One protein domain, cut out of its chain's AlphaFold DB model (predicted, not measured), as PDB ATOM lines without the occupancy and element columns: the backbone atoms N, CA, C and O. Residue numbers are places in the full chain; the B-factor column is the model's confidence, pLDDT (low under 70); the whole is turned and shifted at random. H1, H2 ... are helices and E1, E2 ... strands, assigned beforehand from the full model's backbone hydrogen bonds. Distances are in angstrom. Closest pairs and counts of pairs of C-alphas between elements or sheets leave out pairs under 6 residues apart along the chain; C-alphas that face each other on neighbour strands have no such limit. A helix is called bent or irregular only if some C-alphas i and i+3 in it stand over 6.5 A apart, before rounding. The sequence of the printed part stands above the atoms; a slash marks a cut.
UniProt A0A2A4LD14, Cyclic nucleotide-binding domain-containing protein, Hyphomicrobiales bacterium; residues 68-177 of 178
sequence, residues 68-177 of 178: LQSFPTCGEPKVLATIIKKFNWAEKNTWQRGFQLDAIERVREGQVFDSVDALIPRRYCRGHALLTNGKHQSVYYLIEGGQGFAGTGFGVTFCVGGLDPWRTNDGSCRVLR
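This is residues 68 to 177 of the 178 residues of the protein "Cyclic nucleotide-binding domain-containing protein" of Hyphomicrobiales bacterium (UniProt A0A2A4LD14). A strongly twisted sheet of four strands curls round one long helix, H1, which packs on one face of the sheet and comes closest to its two edge strands, E1 and E4. After E4, residues 161 to 177, with no named element, fold back over the opposite face of the sheet. The 110 printed residues include, in chain order, H1, E1, E2, E3 and E4, a mixed class; the sheet runs E1 E2 E3 E4, antiparallel throughout. The whole is compact, with a radius of gyration of the C-alphas of 13.9 A, and elongated, spanning 44 by 27 by 26 A.

E1, residues 101 to 113, E2, residues 122 to 131, E3, residues 136 to 145, and E4, residues 154 to 160, form a meander, each strand the antiparallel neighbour of the one before. In the hairpin E1 and E2, N 105 and O 128 are 2.9 A apart, within hydrogen-bond range. In E2 and E3, N 125 and O 141 are at 2.8 A; in E3 and E4, N 142 and O 157 are at 2.8 A. E1 bends by 74 degrees at residue 106 and E2 by 53 degrees at residue 128. H1, residues 77 to 95, is on the sheet; its closest C-alphas to E1 are Ile 84 and Leu 101, 5.8 A, and to E4 Ile 83 and Phe 158, 6.9 A. In H1, 14 of 15 O i to N i+4 pairs are within range. E1 and E4 are apart.

E3 is 28.4 A long, E1 27.9 A, E2 26.7 A, H1 25.4 A and E4 19.7 A. H1 begins at C-alpha 77 (141.580, 198.916, 143.331), and E4 ends at C-alpha 160 (135.915, 182.814, 148.592). H1 is only just irregular, with C-alphas 92 and 95 6.8 A apart.

The C-alphas farthest apart, Gly 98 and Val 116, are 44.5 A apart. The printed part has no cut, and no link is long. Confidence is under 70 at residues 68 to 69 and 116 to 118.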
ATOM      1  N   LEU A  68     148.966 191.801 123.970       52.50
ATOM      2  CA  LEU A  68     149.730 192.752 124.782       52.50
ATOM      3  C   LEU A  68     148.828 193.741 125.534       52.50
ATOM      4  O   LEU A  68     149.340 194.677 126.146       52.50
ATOM      5  N   GLN A  69     147.496 193.565 125.508       57.06
ATOM      6  CA  GLN A  69     146.590 194.313 126.377       57.06
ATOM      7  C   GLN A  69     147.032 194.130 127.832       57.06
ATOM      8  O   GLN A  69     146.789 193.096 128.454       57.06
ATOM      9  N   SER A  70     147.688 195.158 128.374       70.44
ATOM     10  CA  SER A  70     148.074 195.204 129.775       70.44
ATOM     11  C   SER A  70     146.803 195.090 130.612       70.44
ATOM     12  O   SER A  70     145.964 195.994 130.636       70.44
ATOM     13  N   PHE A  71     146.638 193.954 131.264       84.75
ATOM     14  CA  PHE A  71     145.536 193.678 132.166       84.75
ATOM     15  C   PHE A  71     146.000 193.979 133.603       84.75
ATOM     16  O   PHE A  71     147.204 193.982 133.876       84.75
ATOM     17  N   PRO A  72     145.083 194.328 134.519       92.88
ATOM     18  CA  PRO A  72     145.461 194.917 135.798       92.88
ATOM     19  C   PRO A  72     146.224 193.942 136.699       92.88
ATOM     20  O   PRO A  72     146.088 192.720 136.605       92.88
ATOM     21  N   THR A  73     146.995 194.510 137.623       94.44
ATOM     22  CA  THR A  73     147.682 193.747 138.670       94.44
ATOM     23  C   THR A  73     146.696 193.249 139.730       94.44
ATOM     24  O   THR A  73     145.574 193.749 139.851       94.44
ATOM     25  N   CYS A  74     147.111 192.274 140.546       95.94
ATOM     26  CA  CYS A  74     146.249 191.699 141.583       95.94
ATOM     27  C   CYS A  74     145.712 192.738 142.583       95.94
ATOM     28  O   CYS A  74     144.577 192.604 143.038       95.94
ATOM     29  N   GLY A  75     146.526 193.733 142.954       95.62
ATOM     30  CA  GLY A  75     146.194 194.743 143.964       95.62
ATOM     31  C   GLY A  75     145.447 195.961 143.422       95.62
ATOM     32  O   GLY A  75     145.173 196.886 144.181       95.62
ATOM     33  N   GLU A  76     145.132 195.978 142.126       96.50
ATOM     34  CA  GLU A  76     144.477 197.111 141.486       96.50
ATOM     35  C   GLU A  76     143.101 197.383 142.132       96.50
ATOM     36  O   GLU A  76     142.242 196.487 142.143       96.50
ATOM     37  N   PRO A  77     142.821 198.612 142.616       96.81
ATOM     38  CA  PRO A  77     141.580 198.916 143.331       96.81
ATOM     39  C   PRO A  77     140.317 198.563 142.540       96.81
ATOM     40  O   PRO A  77     139.334 198.083 143.106       96.81
ATOM     41  N   LYS A  78     140.348 198.732 141.212       95.44
ATOM     42  CA  LYS A  78     139.225 198.400 140.325       95.44
ATOM     43  C   LYS A  78     138.902 196.901 140.318       95.44
ATOM     44  O   LYS A  78     137.725 196.533 140.252       95.44
ATOM     45  N   VAL A  79     139.916 196.036 140.391       97.00
ATOM     46  CA  VAL A  79     139.734 194.577 140.445       97.00
ATOM     47  C   VAL A  79     139.083 194.197 141.770       97.00
ATOM     48  O   VAL A  79     138.032 193.551 141.776       97.00
ATOM     49  N   LEU A  80     139.651 194.669 142.882       97.94
ATOM     50  CA  LEU A  80     139.157 194.364 144.227       97.94
ATOM     51  C   LEU A  80     137.726 194.878 144.430       97.94
ATOM     52  O   LEU A  80     136.856 194.124 144.867       97.94
ATOM     53  N   ALA A  81     137.441 196.114 144.013       97.75
ATOM     54  CA  ALA A  81     136.099 196.689 144.066       97.75
ATOM     55  C   ALA A  81     135.085 195.889 143.233       97.75
ATOM     56  O   ALA A  81     133.930 195.740 143.632       97.75
ATOM     57  N   THR A  82     135.504 195.336 142.089       97.25
ATOM     58  CA  THR A  82     134.636 194.487 141.259       97.25
ATOM     59  C   THR A  82     134.290 193.181 141.971       97.25
ATOM     60  O   THR A  82     133.126 192.775 141.947       97.25
ATOM     61  N   ILE A  83     135.262 192.542 142.628       97.75
ATOM     62  CA  ILE A  83     135.032 191.324 143.420       97.75
ATOM     63  C   ILE A  83     134.065 191.620 144.570       97.75
ATOM     64  O   ILE A  83     133.048 190.939 144.696       97.75
ATOM     65  N   ILE A  84     134.329 192.676 145.346       98.19
ATOM     66  CA  ILE A  84     133.477 193.121 146.461       98.19
ATOM     67  C   ILE A  84     132.046 193.383 145.984       98.19
ATOM     68  O   ILE A  84     131.090 192.828 146.528       98.19
ATOM     69  N   LYS A  85     131.887 194.154 144.904       98.06
ATOM     70  CA  LYS A  85     130.578 194.461 144.320       98.06
ATOM     71  C   LYS A  85     129.828 193.200 143.893       98.06
ATOM     72  O   LYS A  85     128.647 193.066 144.211       98.06
ATOM     73  N   LYS A  86     130.483 192.288 143.166       96.81
ATOM     74  CA  LYS A  86     129.855 191.049 142.677       96.81
ATOM     75  C   LYS A  86     129.474 190.121 143.831       96.81
ATOM     76  O   LYS A  86     128.367 189.588 143.816       96.81
ATOM     77  N   PHE A  87     130.343 189.967 144.830       96.75
ATOM     78  CA  PHE A  87     130.057 189.166 146.021       96.75
ATOM     79  C   PHE A  87     128.860 189.735 146.792       96.75
ATOM     80  O   PHE A  87     127.898 189.016 147.037       96.75
ATOM     81  N   ASN A  88     128.863 191.037 147.094       97.38
ATOM     82  CA  ASN A  88     127.786 191.671 147.862       97.38
ATOM     83  C   ASN A  88     126.460 191.686 147.094       97.38
ATOM     84  O   ASN A  88     125.392 191.535 147.689       97.38
ATOM     85  N   TRP A  89     126.516 191.812 145.767       97.25
ATOM     86  CA  TRP A  89     125.339 191.630 144.926       97.25
ATOM     87  C   TRP A  89     124.815 190.189 145.003       97.25
ATOM     88  O   TRP A  89     123.614 190.004 145.188       97.25
ATOM     89  N   ALA A  90     125.679 189.174 144.926       95.06
ATOM     90  CA  ALA A  90     125.267 187.776 145.046       95.06
ATOM     91  C   ALA A  90     124.701 187.457 146.441       95.06
ATOM     92  O   ALA A  90     123.637 186.847 146.531       95.06
ATOM     93  N   GLU A  91     125.329 187.922 147.524       95.31
ATOM     94  CA  GLU A  91     124.793 187.777 148.887       95.31
ATOM     95  C   GLU A  91     123.395 188.379 149.006       95.31
ATOM     96  O   GLU A  91     122.472 187.715 149.474       95.31
ATOM     97  N   LYS A  92     123.212 189.616 148.537       96.00
ATOM     98  CA  LYS A  92     121.931 190.319 148.644       96.00
ATOM     99  C   LYS A  92     120.824 189.661 147.817       96.00
ATOM    100  O   LYS A  92     119.679 189.629 148.257       96.00
ATOM    101  N   ASN A  93     121.147 189.173 146.619       96.25
ATOM    102  CA  ASN A  93     120.139 188.745 145.644       96.25
ATOM    103  C   ASN A  93     119.972 187.224 145.533       96.25
ATOM    104  O   ASN A  93     118.999 186.786 144.929       96.25
ATOM    105  N   THR A  94     120.893 186.420 146.076       94.06
ATOM    106  CA  THR A  94     120.861 184.956 145.902       94.06
ATOM    107  C   THR A  94     120.940 184.190 147.220       94.06
ATOM    108  O   THR A  94     120.022 183.438 147.525       94.06
ATOM    109  N   TRP A  95     121.995 184.369 148.023       92.06
ATOM    110  CA  TRP A  95     122.241 183.508 149.192       92.06
ATOM    111  C   TRP A  95     121.631 184.030 150.497       92.06
ATOM    112  O   TRP A  95     121.331 183.234 151.380       92.06
ATOM    113  N   GLN A  96     121.473 185.350 150.627       93.25
ATOM    114  CA  GLN A  96     120.814 186.037 151.744       93.25
ATOM    115  C   GLN A  96     121.308 185.616 153.141       93.25
ATOM    116  O   GLN A  96     120.532 185.511 154.088       93.25
ATOM    117  N   ARG A  97     122.621 185.414 153.309       93.12
ATOM    118  CA  ARG A  97     123.212 184.922 154.572       93.12
ATOM    119  C   ARG A  97     123.429 185.998 155.642       93.12
ATOM    120  O   ARG A  97     123.895 185.688 156.736       93.12
ATOM    121  N   GLY A  98     123.125 187.257 155.329       94.12
ATOM    122  CA  GLY A  98     123.174 188.373 156.282       94.12
ATOM    123  C   GLY A  98     124.561 188.972 156.542       94.12
ATOM    124  O   GLY A  98     124.726 189.711 157.508       94.12
ATOM    125  N   PHE A  99     125.560 188.691 155.704       95.62
ATOM    126  CA  PHE A  99     126.875 189.333 155.774       95.62
ATOM    127  C   PHE A  99     127.363 189.750 154.385       95.62
ATOM    128  O   PHE A  99     126.811 189.337 153.367       95.62
ATOM    129  N   GLN A 100     128.389 190.594 154.356       97.06
ATOM    130  CA  GLN A 100     128.985 191.133 153.137       97.06
ATOM    131  C   GLN A 100     130.509 191.004 153.189       97.06
ATOM    132  O   GLN A 100     131.093 190.804 154.256       97.06
ATOM    133  N   LEU A 101     131.137 191.109 152.024       97.69
ATOM    134  CA  LEU A 101     132.570 191.293 151.867       97.69
ATOM    135  C   LEU A 101     132.883 192.787 151.996       97.69
ATOM    136  O   LEU A 101     132.381 193.589 151.209       97.69
ATOM    137  N   ASP A 102     133.677 193.140 153.000       97.75
ATOM    138  CA  ASP A 102     134.045 194.519 153.328       97.75
ATOM    139  C   ASP A 102     135.314 194.939 152.579       97.75
ATOM    140  O   ASP A 102     135.325 195.918 151.835       97.75
ATOM    141  N   ALA A 103     136.368 194.127 152.688       97.44
ATOM    142  CA  ALA A 103     137.655 194.400 152.063       97.44
ATOM    143  C   ALA A 103     138.392 193.122 151.646       97.44
ATOM    144  O   ALA A 103     138.090 192.012 152.092       97.44
ATOM    145  N   ILE A 104     139.395 193.299 150.782       98.31
ATOM    146  CA  ILE A 104     140.358 192.261 150.418       98.31
ATOM    147  C   ILE A 104     141.750 192.774 150.764       98.31
ATOM    148  O   ILE A 104     142.195 193.791 150.238       98.31
ATOM    149  N   GLU A 105     142.446 192.047 151.626       97.25
ATOM    150  CA  GLU A 105     143.766 192.418 152.123       97.25
ATOM    151  C   GLU A 105     144.825 191.367 151.803       97.25
ATOM    152  O   GLU A 105     144.522 190.245 151.382       97.25
ATOM    153  N   ARG A 106     146.092 191.720 152.075       96.75
ATOM    154  CA  ARG A 106     147.255 190.823 151.955       96.75
ATOM    155  C   ARG A 106     147.291 190.125 150.592       96.75
ATOM    156  O   ARG A 106     147.553 188.926 150.501       96.75
ATOM    157  N   VAL A 107     147.002 190.896 149.547       97.81
ATOM    158  CA  VAL A 107     146.978 190.423 148.167       97.81
ATOM    159  C   VAL A 107     148.360 189.913 147.779       97.81
ATOM    160  O   VAL A 107     149.379 190.560 148.029       97.81
ATOM    161  N   ARG A 108     148.390 188.730 147.176       96.38
ATOM    162  CA  ARG A 108     149.583 188.084 146.640       96.38
ATOM    163  C   ARG A 108     149.294 187.607 145.231       96.38
ATOM    164  O   ARG A 108     148.223 187.070 144.950       96.38
ATOM    165  N   GLU A 109     150.289 187.782 144.385       95.06
ATOM    166  CA  GLU A 109     150.303 187.239 143.041       95.06
ATOM    167  C   GLU A 109     150.699 185.761 143.068       95.06
ATOM    168  O   GLU A 109     151.554 185.355 143.861       95.06
ATOM    169  N   GLY A 110     150.009 184.967 142.256       92.81
ATOM    170  CA  GLY A 110     150.344 183.584 141.940       92.81
ATOM    171  C   GLY A 110     150.965 183.509 140.549       92.81
ATOM    172  O   GLY A 110     151.858 184.285 140.216       92.81
ATOM    173  N   GLN A 111     150.487 182.578 139.728       91.75
ATOM    174  CA  GLN A 111     150.968 182.426 138.354       91.75
ATOM    175  C   GLN A 111     150.450 183.514 137.408       91.75
ATOM    176  O   GLN A 111     149.294 183.940 137.485       91.75
ATOM    177  N   VAL A 112     151.303 183.909 136.464       90.38
ATOM    178  CA  VAL A 112     150.987 184.853 135.388       90.38
ATOM    179  C   VAL A 112     151.272 184.182 134.050       90.38
ATOM    180  O   VAL A 112     152.348 183.630 133.844       90.38
ATOM    181  N   PHE A 113     150.290 184.221 133.157       87.19
ATOM    182  CA  PHE A 113     150.373 183.743 131.784       87.19
ATOM    183  C   PHE A 113     150.091 184.925 130.863       87.19
ATOM    184  O   PHE A 113     148.934 185.229 130.584       87.19
ATOM    185  N   ASP A 114     151.135 185.611 130.423       80.44
ATOM    186  CA  ASP A 114     151.069 186.807 129.576       80.44
ATOM    187  C   ASP A 114     151.992 186.709 128.347       80.44
ATOM    188  O   ASP A 114     152.296 187.707 127.697       80.44
ATOM    189  N   SER A 115     152.421 185.490 128.006       73.94
ATOM    190  CA  SER A 115     153.230 185.213 126.820       73.94
ATOM    191  C   SER A 115     152.487 185.554 125.530       73.94
ATOM    192  O   SER A 115     151.274 185.374 125.444       73.94
ATOM    193  N   VAL A 116     153.234 185.912 124.484       67.19
ATOM    194  CA  VAL A 116     152.704 186.164 123.129       67.19
ATOM    195  C   VAL A 116     151.886 185.000 122.554       67.19
ATOM    196  O   VAL A 116     150.972 185.234 121.770       67.19
ATOM    197  N   ASP A 117     152.159 183.770 122.991       69.75
ATOM    198  CA  ASP A 117     151.441 182.565 122.558       69.75
ATOM    199  C   ASP A 117     150.115 182.336 123.311       69.75
ATOM    200  O   ASP A 117     149.328 181.455 122.955       69.75
ATOM    201  N   ALA A 118     149.846 183.096 124.378       69.25
ATOM    202  CA  ALA A 118     148.636 182.937 125.173       69.25
ATOM    203  C   ALA A 118     147.468 183.701 124.535       69.25
ATOM    204  O   ALA A 118     147.406 184.924 124.603       69.25
ATOM    205  N   LEU A 119     146.485 182.960 124.004       79.12
ATOM    206  CA  LEU A 119     145.260 183.527 123.420       79.12
ATOM    207  C   LEU A 119     144.428 184.355 124.423       79.12
ATOM    208  O   LEU A 119     143.600 185.167 124.037       79.12
ATOM    209  N   ILE A 120     144.584 184.141 125.727       86.50
ATOM    210  CA  ILE A 120     143.953 184.973 126.757       86.50
ATOM    211  C   ILE A 120     144.973 185.139 127.882       86.50
ATOM    212  O   ILE A 120     145.338 184.131 128.504       86.50
ATOM    213  N   PRO A 121     145.442 186.369 128.163       89.06
ATOM    214  CA  PRO A 121     146.389 186.583 129.237       89.06
ATOM    215  C   PRO A 121     145.686 186.446 130.593       89.06
ATOM    216  O   PRO A 121     144.566 186.930 130.786       89.06
ATOM    217  N   ARG A 122     146.327 185.746 131.531       92.62
ATOM    218  CA  ARG A 122     145.741 185.302 132.805       92.62
ATOM    219  C   ARG A 122     146.672 185.602 133.975       92.62
ATOM    220  O   ARG A 122     147.864 185.339 133.893       92.62
ATOM    221  N   ARG A 123     146.136 186.096 135.093       94.81
ATOM    222  CA  ARG A 123     146.880 186.319 136.350       94.81
ATOM    223  C   ARG A 123     146.086 185.770 137.516       94.81
ATOM    224  O   ARG A 123     144.969 186.217 137.779       94.81
ATOM    225  N   TYR A 124     146.674 184.799 138.196       96.50
ATOM    226  CA  TYR A 124     146.120 184.192 139.393       96.50
ATOM    227  C   TYR A 124     146.558 184.988 140.613       96.50
ATOM    228  O   TYR A 124     147.708 185.407 140.736       96.50
ATOM    229  N   CYS A 125     145.619 185.211 141.519       97.62
ATOM    230  CA  CYS A 125     145.811 186.034 142.694       97.62
ATOM    231  C   CYS A 125     145.143 185.384 143.903       97.62
ATOM    232  O   CYS A 125     144.123 184.693 143.799       97.62
ATOM    233  N   ARG A 126     145.691 185.661 145.084       97.50
ATOM    234  CA  ARG A 126     145.106 185.258 146.364       97.50
ATOM    235  C   ARG A 126     145.147 186.399 147.367       97.50
ATOM    236  O   ARG A 126     146.037 187.243 147.320       97.50
ATOM    237  N   GLY A 127     144.223 186.395 148.313       97.44
ATOM    238  CA  GLY A 127     144.177 187.376 149.392       97.44
ATOM    239  C   GLY A 127     143.313 186.910 150.554       97.44
ATOM    240  O   GLY A 127     142.893 185.750 150.623       97.44
ATOM    241  N   HIS A 128     143.037 187.836 151.463       97.81
ATOM    242  CA  HIS A 128     142.168 187.630 152.614       97.81
ATOM    243  C   HIS A 128     140.924 188.505 152.487       97.81
ATOM    244  O   HIS A 128     141.020 189.726 152.483       97.81
ATOM    245  N   ALA A 129     139.769 187.860 152.385       97.62
ATOM    246  CA  ALA A 129     138.453 188.473 152.415       97.62
ATOM    247  C   ALA A 129     138.055 188.780 153.864       97.62
ATOM    248  O   ALA A 129     137.909 187.855 154.672       97.62
ATOM    249  N   LEU A 130     137.871 190.062 154.174       97.88
ATOM    250  CA  LEU A 130     137.315 190.534 155.439       97.88
ATOM    251  C   LEU A 130     135.798 190.623 155.315       97.88
ATOM    252  O   LEU A 130     135.283 191.325 154.445       97.88
ATOM    253  N   LEU A 131     135.076 189.887 156.155       97.69
ATOM    254  CA  LEU A 131     133.619 189.849 156.129       97.69
ATOM    255  C   LEU A 131     133.042 190.689 157.267       97.69
ATOM    256  O   LEU A 131     133.597 190.739 158.364       97.69
ATOM    257  N   THR A 132     131.861 191.265 157.049       97.56
ATOM    258  CA  THR A 132     131.178 192.105 158.051       97.56
ATOM    259  C   THR A 132     130.759 191.351 159.318       97.56
ATOM    260  O   THR A 132     130.427 191.966 160.323       97.56
ATOM    261  N   ASN A 133     130.781 190.017 159.296       95.31
ATOM    262  CA  ASN A 133     130.543 189.168 160.468       95.31
ATOM    263  C   ASN A 133     131.818 188.908 161.300       95.31
ATOM    264  O   ASN A 133     131.810 188.036 162.167       95.31
ATOM    265  N   GLY A 134     132.921 189.600 160.999       95.62
ATOM    266  CA  GLY A 134     134.209 189.453 161.678       95.62
ATOM    267  C   GLY A 134     135.004 188.209 161.271       95.62
ATOM    268  O   GLY A 134     136.089 187.980 161.800       95.62
ATOM    269  N   LYS A 135     134.504 187.385 160.339       95.75
ATOM    270  CA  LYS A 135     135.245 186.221 159.833       95.75
ATOM    271  C   LYS A 135     136.169 186.623 158.696       95.75
ATOM    272  O   LYS A 135     135.833 187.450 157.854       95.75
ATOM    273  N   HIS A 136     137.332 185.988 158.656       95.69
ATOM    274  CA  HIS A 136     138.307 186.177 157.592       95.69
ATOM    275  C   HIS A 136     138.394 184.883 156.790       95.69
ATOM    276  O   HIS A 136     138.553 183.810 157.370       95.69
ATOM    277  N   GLN A 137     138.291 184.980 155.468       95.75
ATOM    278  CA  GLN A 137     138.400 183.822 154.580       95.75
ATOM    279  C   GLN A 137     139.450 184.054 153.504       95.75
ATOM    280  O   GLN A 137     139.710 185.185 153.101       95.75
ATOM    281  N   SER A 138     140.065 182.984 153.010       96.62
ATOM    282  CA  SER A 138     140.926 183.091 151.833       96.62
ATOM    283  C   SER A 138     140.075 183.356 150.595       96.62
ATOM    284  O   SER A 138     139.091 182.656 150.358       96.62
ATOM    285  N   VAL A 139     140.471 184.333 149.787       97.12
ATOM    286  CA  VAL A 139     139.886 184.581 148.467       97.12
ATOM    287  C   VAL A 139     140.917 184.274 147.394       97.12
ATOM    288  O   VAL A 139     142.085 184.643 147.519       97.12
ATOM    289  N   TYR A 140     140.476 183.590 146.348       97.50
ATOM    290  CA  TYR A 140     141.255 183.287 145.154       97.50
ATOM    291  C   TYR A 140     140.535 183.884 143.961       97.50
ATOM    292  O   TYR A 140     139.311 183.777 143.862       97.50
ATOM    293  N   TYR A 141     141.272 184.532 143.075       97.31
ATOM    294  CA  TYR A 141     140.690 185.150 141.896       97.31
ATOM    295  C   TYR A 141     141.650 185.107 140.718       97.31
ATOM    296  O   TYR A 141     142.867 185.101 140.878       97.31
ATOM    297  N   LEU A 142     141.062 185.055 139.531       96.25
ATOM    298  CA  LEU A 142     141.725 185.037 138.243       96.25
ATOM    299  C   LEU A 142     141.310 186.296 137.484       96.25
ATOM    300  O   LEU A 142     140.116 186.581 137.349       96.25
ATOM    301  N   ILE A 143     142.305 187.034 137.008       95.81
ATOM    302  CA  ILE A 143     142.137 188.173 136.110       95.81
ATOM    303  C   ILE A 143     142.444 187.689 134.698       95.81
ATOM    304  O   ILE A 143     143.526 187.157 134.456       95.81
ATOM    305  N   GLU A 144     141.506 187.893 133.783       93.00
ATOM    306  CA  GLU A 144     141.631 187.495 132.379       93.00
ATOM    307  C   GLU A 144     141.541 188.742 131.497       93.00
ATOM    308  O   GLU A 144     140.548 189.474 131.554       93.00
ATOM    309  N   GLY A 145     142.572 189.024 130.703       90.56
ATOM    310  CA  GLY A 145     142.541 190.139 129.751       90.56
ATOM    311  C   GLY A 145     141.616 189.851 128.568       90.56
ATOM    312  O   GLY A 145     141.350 188.699 128.244       90.56
ATOM    313  N   GLY A 146     141.072 190.893 127.947       87.50
ATOM    314  CA  GLY A 146     140.144 190.772 126.820       87.50
ATOM    315  C   GLY A 146     138.728 190.309 127.192       87.50
ATOM    316  O   GLY A 146     137.825 190.393 126.372       87.50
ATOM    317  N   GLN A 147     138.468 189.908 128.440       89.50
ATOM    318  CA  GLN A 147     137.166 189.367 128.867       89.50
ATOM    319  C   GLN A 147     136.143 190.447 129.282       89.50
ATOM    320  O   GLN A 147     135.321 190.235 130.177       89.50
ATOM    321  N   GLY A 148     136.212 191.630 128.671       85.38
ATOM    322  CA  GLY A 148     135.230 192.699 128.858       85.38
ATOM    323  C   GLY A 148     134.281 192.847 127.665       85.38
ATOM    324  O   GLY A 148     134.142 191.951 126.834       85.38
ATOM    325  N   PHE A 149     133.583 193.980 127.576       83.81
ATOM    326  CA  PHE A 149     132.629 194.218 126.490       83.81
ATOM    327  C   PHE A 149     133.353 194.290 125.139       83.81
ATOM    328  O   PHE A 149     134.325 195.033 125.005       83.81
ATOM    329  N   ALA A 150     132.889 193.521 124.149       86.94
ATOM    330  CA  ALA A 150     133.478 193.452 122.807       86.94
ATOM    331  C   ALA A 150     134.999 193.177 122.796       86.94
ATOM    332  O   ALA A 150     135.727 193.731 121.977       86.94
ATOM    333  N   GLY A 151     135.502 192.361 123.730       81.12
ATOM    334  CA  GLY A 151     136.932 192.041 123.797       81.12
ATOM    335  C   GLY A 151     137.794 193.119 124.469       81.12
ATOM    336  O   GLY A 151     139.017 193.013 124.478       81.12
ATOM    337  N   THR A 152     137.179 194.180 125.004       83.38
ATOM    338  CA  THR A 152     137.891 195.313 125.611       83.38
ATOM    339  C   THR A 152     137.859 195.235 127.131       83.38
ATOM    340  O   THR A 152     136.788 195.233 127.741       83.38
ATOM    341  N   GLY A 153     139.034 195.270 127.759       88.69
ATOM    342  CA  GLY A 153     139.186 195.348 129.211       88.69
ATOM    343  C   GLY A 153     139.601 194.017 129.828       88.69
ATOM    344  O   GLY A 153     140.436 193.308 129.280       88.69
ATOM    345  N   PHE A 154     139.055 193.699 131.000       92.75
ATOM    346  CA  PHE A 154     139.384 192.477 131.725       92.75
ATOM    347  C   PHE A 154     138.149 191.883 132.401       92.75
ATOM    348  O   PHE A 154     137.225 192.600 132.801       92.75
ATOM    349  N   GLY A 155     138.172 190.569 132.562       93.88
ATOM    350  CA  GLY A 155     137.253 189.799 133.381       93.88
ATOM    351  C   GLY A 155     137.901 189.446 134.712       93.88
ATOM    352  O   GLY A 155     139.121 189.342 134.828       93.88
ATOM    353  N   VAL A 156     137.065 189.270 135.733       96.12
ATOM    354  CA  VAL A 156     137.497 188.737 137.026       96.12
ATOM    355  C   VAL A 156     136.542 187.645 137.476       96.12
ATOM    356  O   VAL A 156     135.329 187.880 137.609       96.12
ATOM    357  N   THR A 157     137.122 186.477 137.723       95.19
ATOM    358  CA  THR A 157     136.472 185.288 138.277       95.19
ATOM    359  C   THR A 157     137.052 185.053 139.663       95.19
ATOM    360  O   THR A 157     138.265 185.090 139.833       95.19
ATOM    361  N   PHE A 158     136.210 184.853 140.675       96.06
ATOM    362  CA  PHE A 158     136.655 184.755 142.065       96.06
ATOM    363  C   PHE A 158     135.942 183.631 142.814       96.06
ATOM    364  O   PHE A 158     134.833 183.232 142.466       96.06
ATOM    365  N   CYS A 159     136.584 183.157 143.877       96.62
ATOM    366  CA  CYS A 159     136.049 182.195 144.824       96.62
ATOM    367  C   CYS A 159     136.537 182.543 146.230       96.62
ATOM    368  O   CYS A 159     137.737 182.712 146.462       96.62
ATOM    369  N   VAL A 160     135.602 182.638 147.172       95.62
ATOM    370  CA  VAL A 160     135.915 182.814 148.592       95.62
ATOM    371  C   VAL A 160     135.786 181.454 149.272       95.62
ATOM    372  O   VAL A 160     134.758 180.786 149.158       95.62
ATOM    373  N   GLY A 161     136.847 181.025 149.953       93.94
ATOM    374  CA  GLY A 161     136.951 179.702 150.560       93.94
ATOM    375  C   GLY A 161     135.790 179.412 151.510       93.94
ATOM    376  O   GLY A 161     135.505 180.197 152.412       93.94
ATOM    377  N   GLY A 162     135.101 178.292 151.281       89.56
ATOM    378  CA  GLY A 162     133.934 177.885 152.072       89.56
ATOM    379  C   GLY A 162     132.681 178.743 151.856       89.56
ATOM    380  O   GLY A 162     131.675 178.513 152.522       89.56
ATOM    381  N   LEU A 163     132.717 179.716 150.939       91.56
ATOM    382  CA  LEU A 163     131.628 180.652 150.661       91.56
ATOM    383  C   LEU A 163     131.193 180.637 149.181       91.56
ATOM    384  O   LEU A 163     130.722 181.655 148.685       91.56
ATOM    385  N   ASP A 164     131.299 179.484 148.509       89.81
ATOM    386  CA  ASP A 164     130.787 179.209 147.150       89.81
ATOM    387  C   ASP A 164     129.690 178.117 147.199       89.81
ATOM    388  O   ASP A 164     129.999 176.929 147.071       89.81
ATOM    389  N   PRO A 165     128.408 178.483 147.418       88.31
ATOM    390  CA  PRO A 165     127.309 177.523 147.575       88.31
ATOM    391  C   PRO A 165     127.034 176.686 146.323       88.31
ATOM    392  O   PRO A 165     126.648 175.525 146.427       88.31
ATOM    393  N   TRP A 166     127.261 177.264 145.143       88.06
ATOM    394  CA  TRP A 166     126.994 176.617 143.856       88.06
ATOM    395  C   TRP A 166     128.181 175.804 143.337       88.06
ATOM    396  O   TRP A 166     128.076 175.169 142.292       88.06
ATOM    397  N   ARG A 167     129.310 175.814 144.058       89.94
ATOM    398  CA  ARG A 167     130.534 175.078 143.714       89.94
ATOM    399  C   ARG A 167     131.034 175.354 142.294       89.94
ATOM    400  O   ARG A 167     131.631 174.477 141.671       89.94
ATOM    401  N   THR A 168     130.836 176.574 141.796       88.81
ATOM    402  CA  THR A 168     131.288 176.973 140.449       88.81
ATOM    403  C   THR A 168     132.802 176.848 140.297       88.81
ATOM    404  O   THR A 168     133.289 176.559 139.208       88.81
ATOM    405  N   ASN A 169     133.542 176.972 141.402       88.94
ATOM    406  CA  ASN A 169     134.986 176.753 141.454       88.94
ATOM    407  C   ASN A 169     135.343 175.535 142.322       88.94
ATOM    408  O   ASN A 169     136.285 175.588 143.118       88.94
ATOM    409  N   ASP A 170     134.567 174.450 142.201       85.06
ATOM    410  CA  ASP A 170     134.706 173.190 142.954       85.06
ATOM    411  C   ASP A 170     134.384 173.302 144.466       85.06
ATOM    412  O   ASP A 170     134.524 172.346 145.230       85.06
ATOM    413  N   GLY A 171     133.900 174.458 144.932       79.44
ATOM    414  CA  GLY A 171     133.544 174.731 146.335       79.44
ATOM    415  C   GLY A 171     134.747 174.957 147.263       79.44
ATOM    416  O   GLY A 171     134.628 175.613 148.296       79.44
ATOM    417  N   SER A 172     135.929 174.471 146.873       87.50
ATOM    418  CA  SER A 172     137.210 174.694 147.556       87.50
ATOM    419  C   SER A 172     138.145 175.639 146.790       87.50
ATOM    420  O   SER A 172     139.330 175.735 147.101       87.50
ATOM    421  N   CYS A 173     137.639 176.341 145.776       94.06
ATOM    422  CA  CYS A 173     138.409 177.244 144.918       94.06
ATOM    423  C   CYS A 173     139.568 176.570 144.162       94.06
ATOM    424  O   CYS A 173     140.510 177.254 143.765       94.06
ATOM    425  N   ARG A 174     139.527 175.245 143.952       92.06
ATOM    426  CA  ARG A 174     140.620 174.476 143.326       92.06
ATOM    427  C   ARG A 174     141.033 175.043 141.966       92.06
ATOM    428  O   ARG A 174     142.219 175.135 141.682       92.06
ATOM    429  N   VAL A 175     140.064 175.477 141.161       91.38
ATOM    430  CA  VAL A 175     140.285 176.014 139.804       91.38
ATOM    431  C   VAL A 175     141.051 177.348 139.805       91.38
ATOM    432  O   VAL A 175     141.634 177.722 138.794       91.38
ATOM    433  N   LEU A 176     141.089 178.065 140.932       94.31
ATOM    434  CA  LEU A 176     141.710 179.392 141.045       94.31
ATOM    435  C   LEU A 176     142.979 179.392 141.918       94.31
ATOM    436  O   LEU A 176     143.534 180.453 142.192       94.31
ATOM    437  N   ARG A 177     143.432 178.223 142.384       90.94
ATOM    438  CA  ARG A 177     144.523 178.048 143.360       90.94
ATOM    439  C   ARG A 177     145.881 177.761 142.699       90.94
ATOM    440  O   ARG A 177     146.558 176.814 143.095       90.94
TER     441      ARG A 177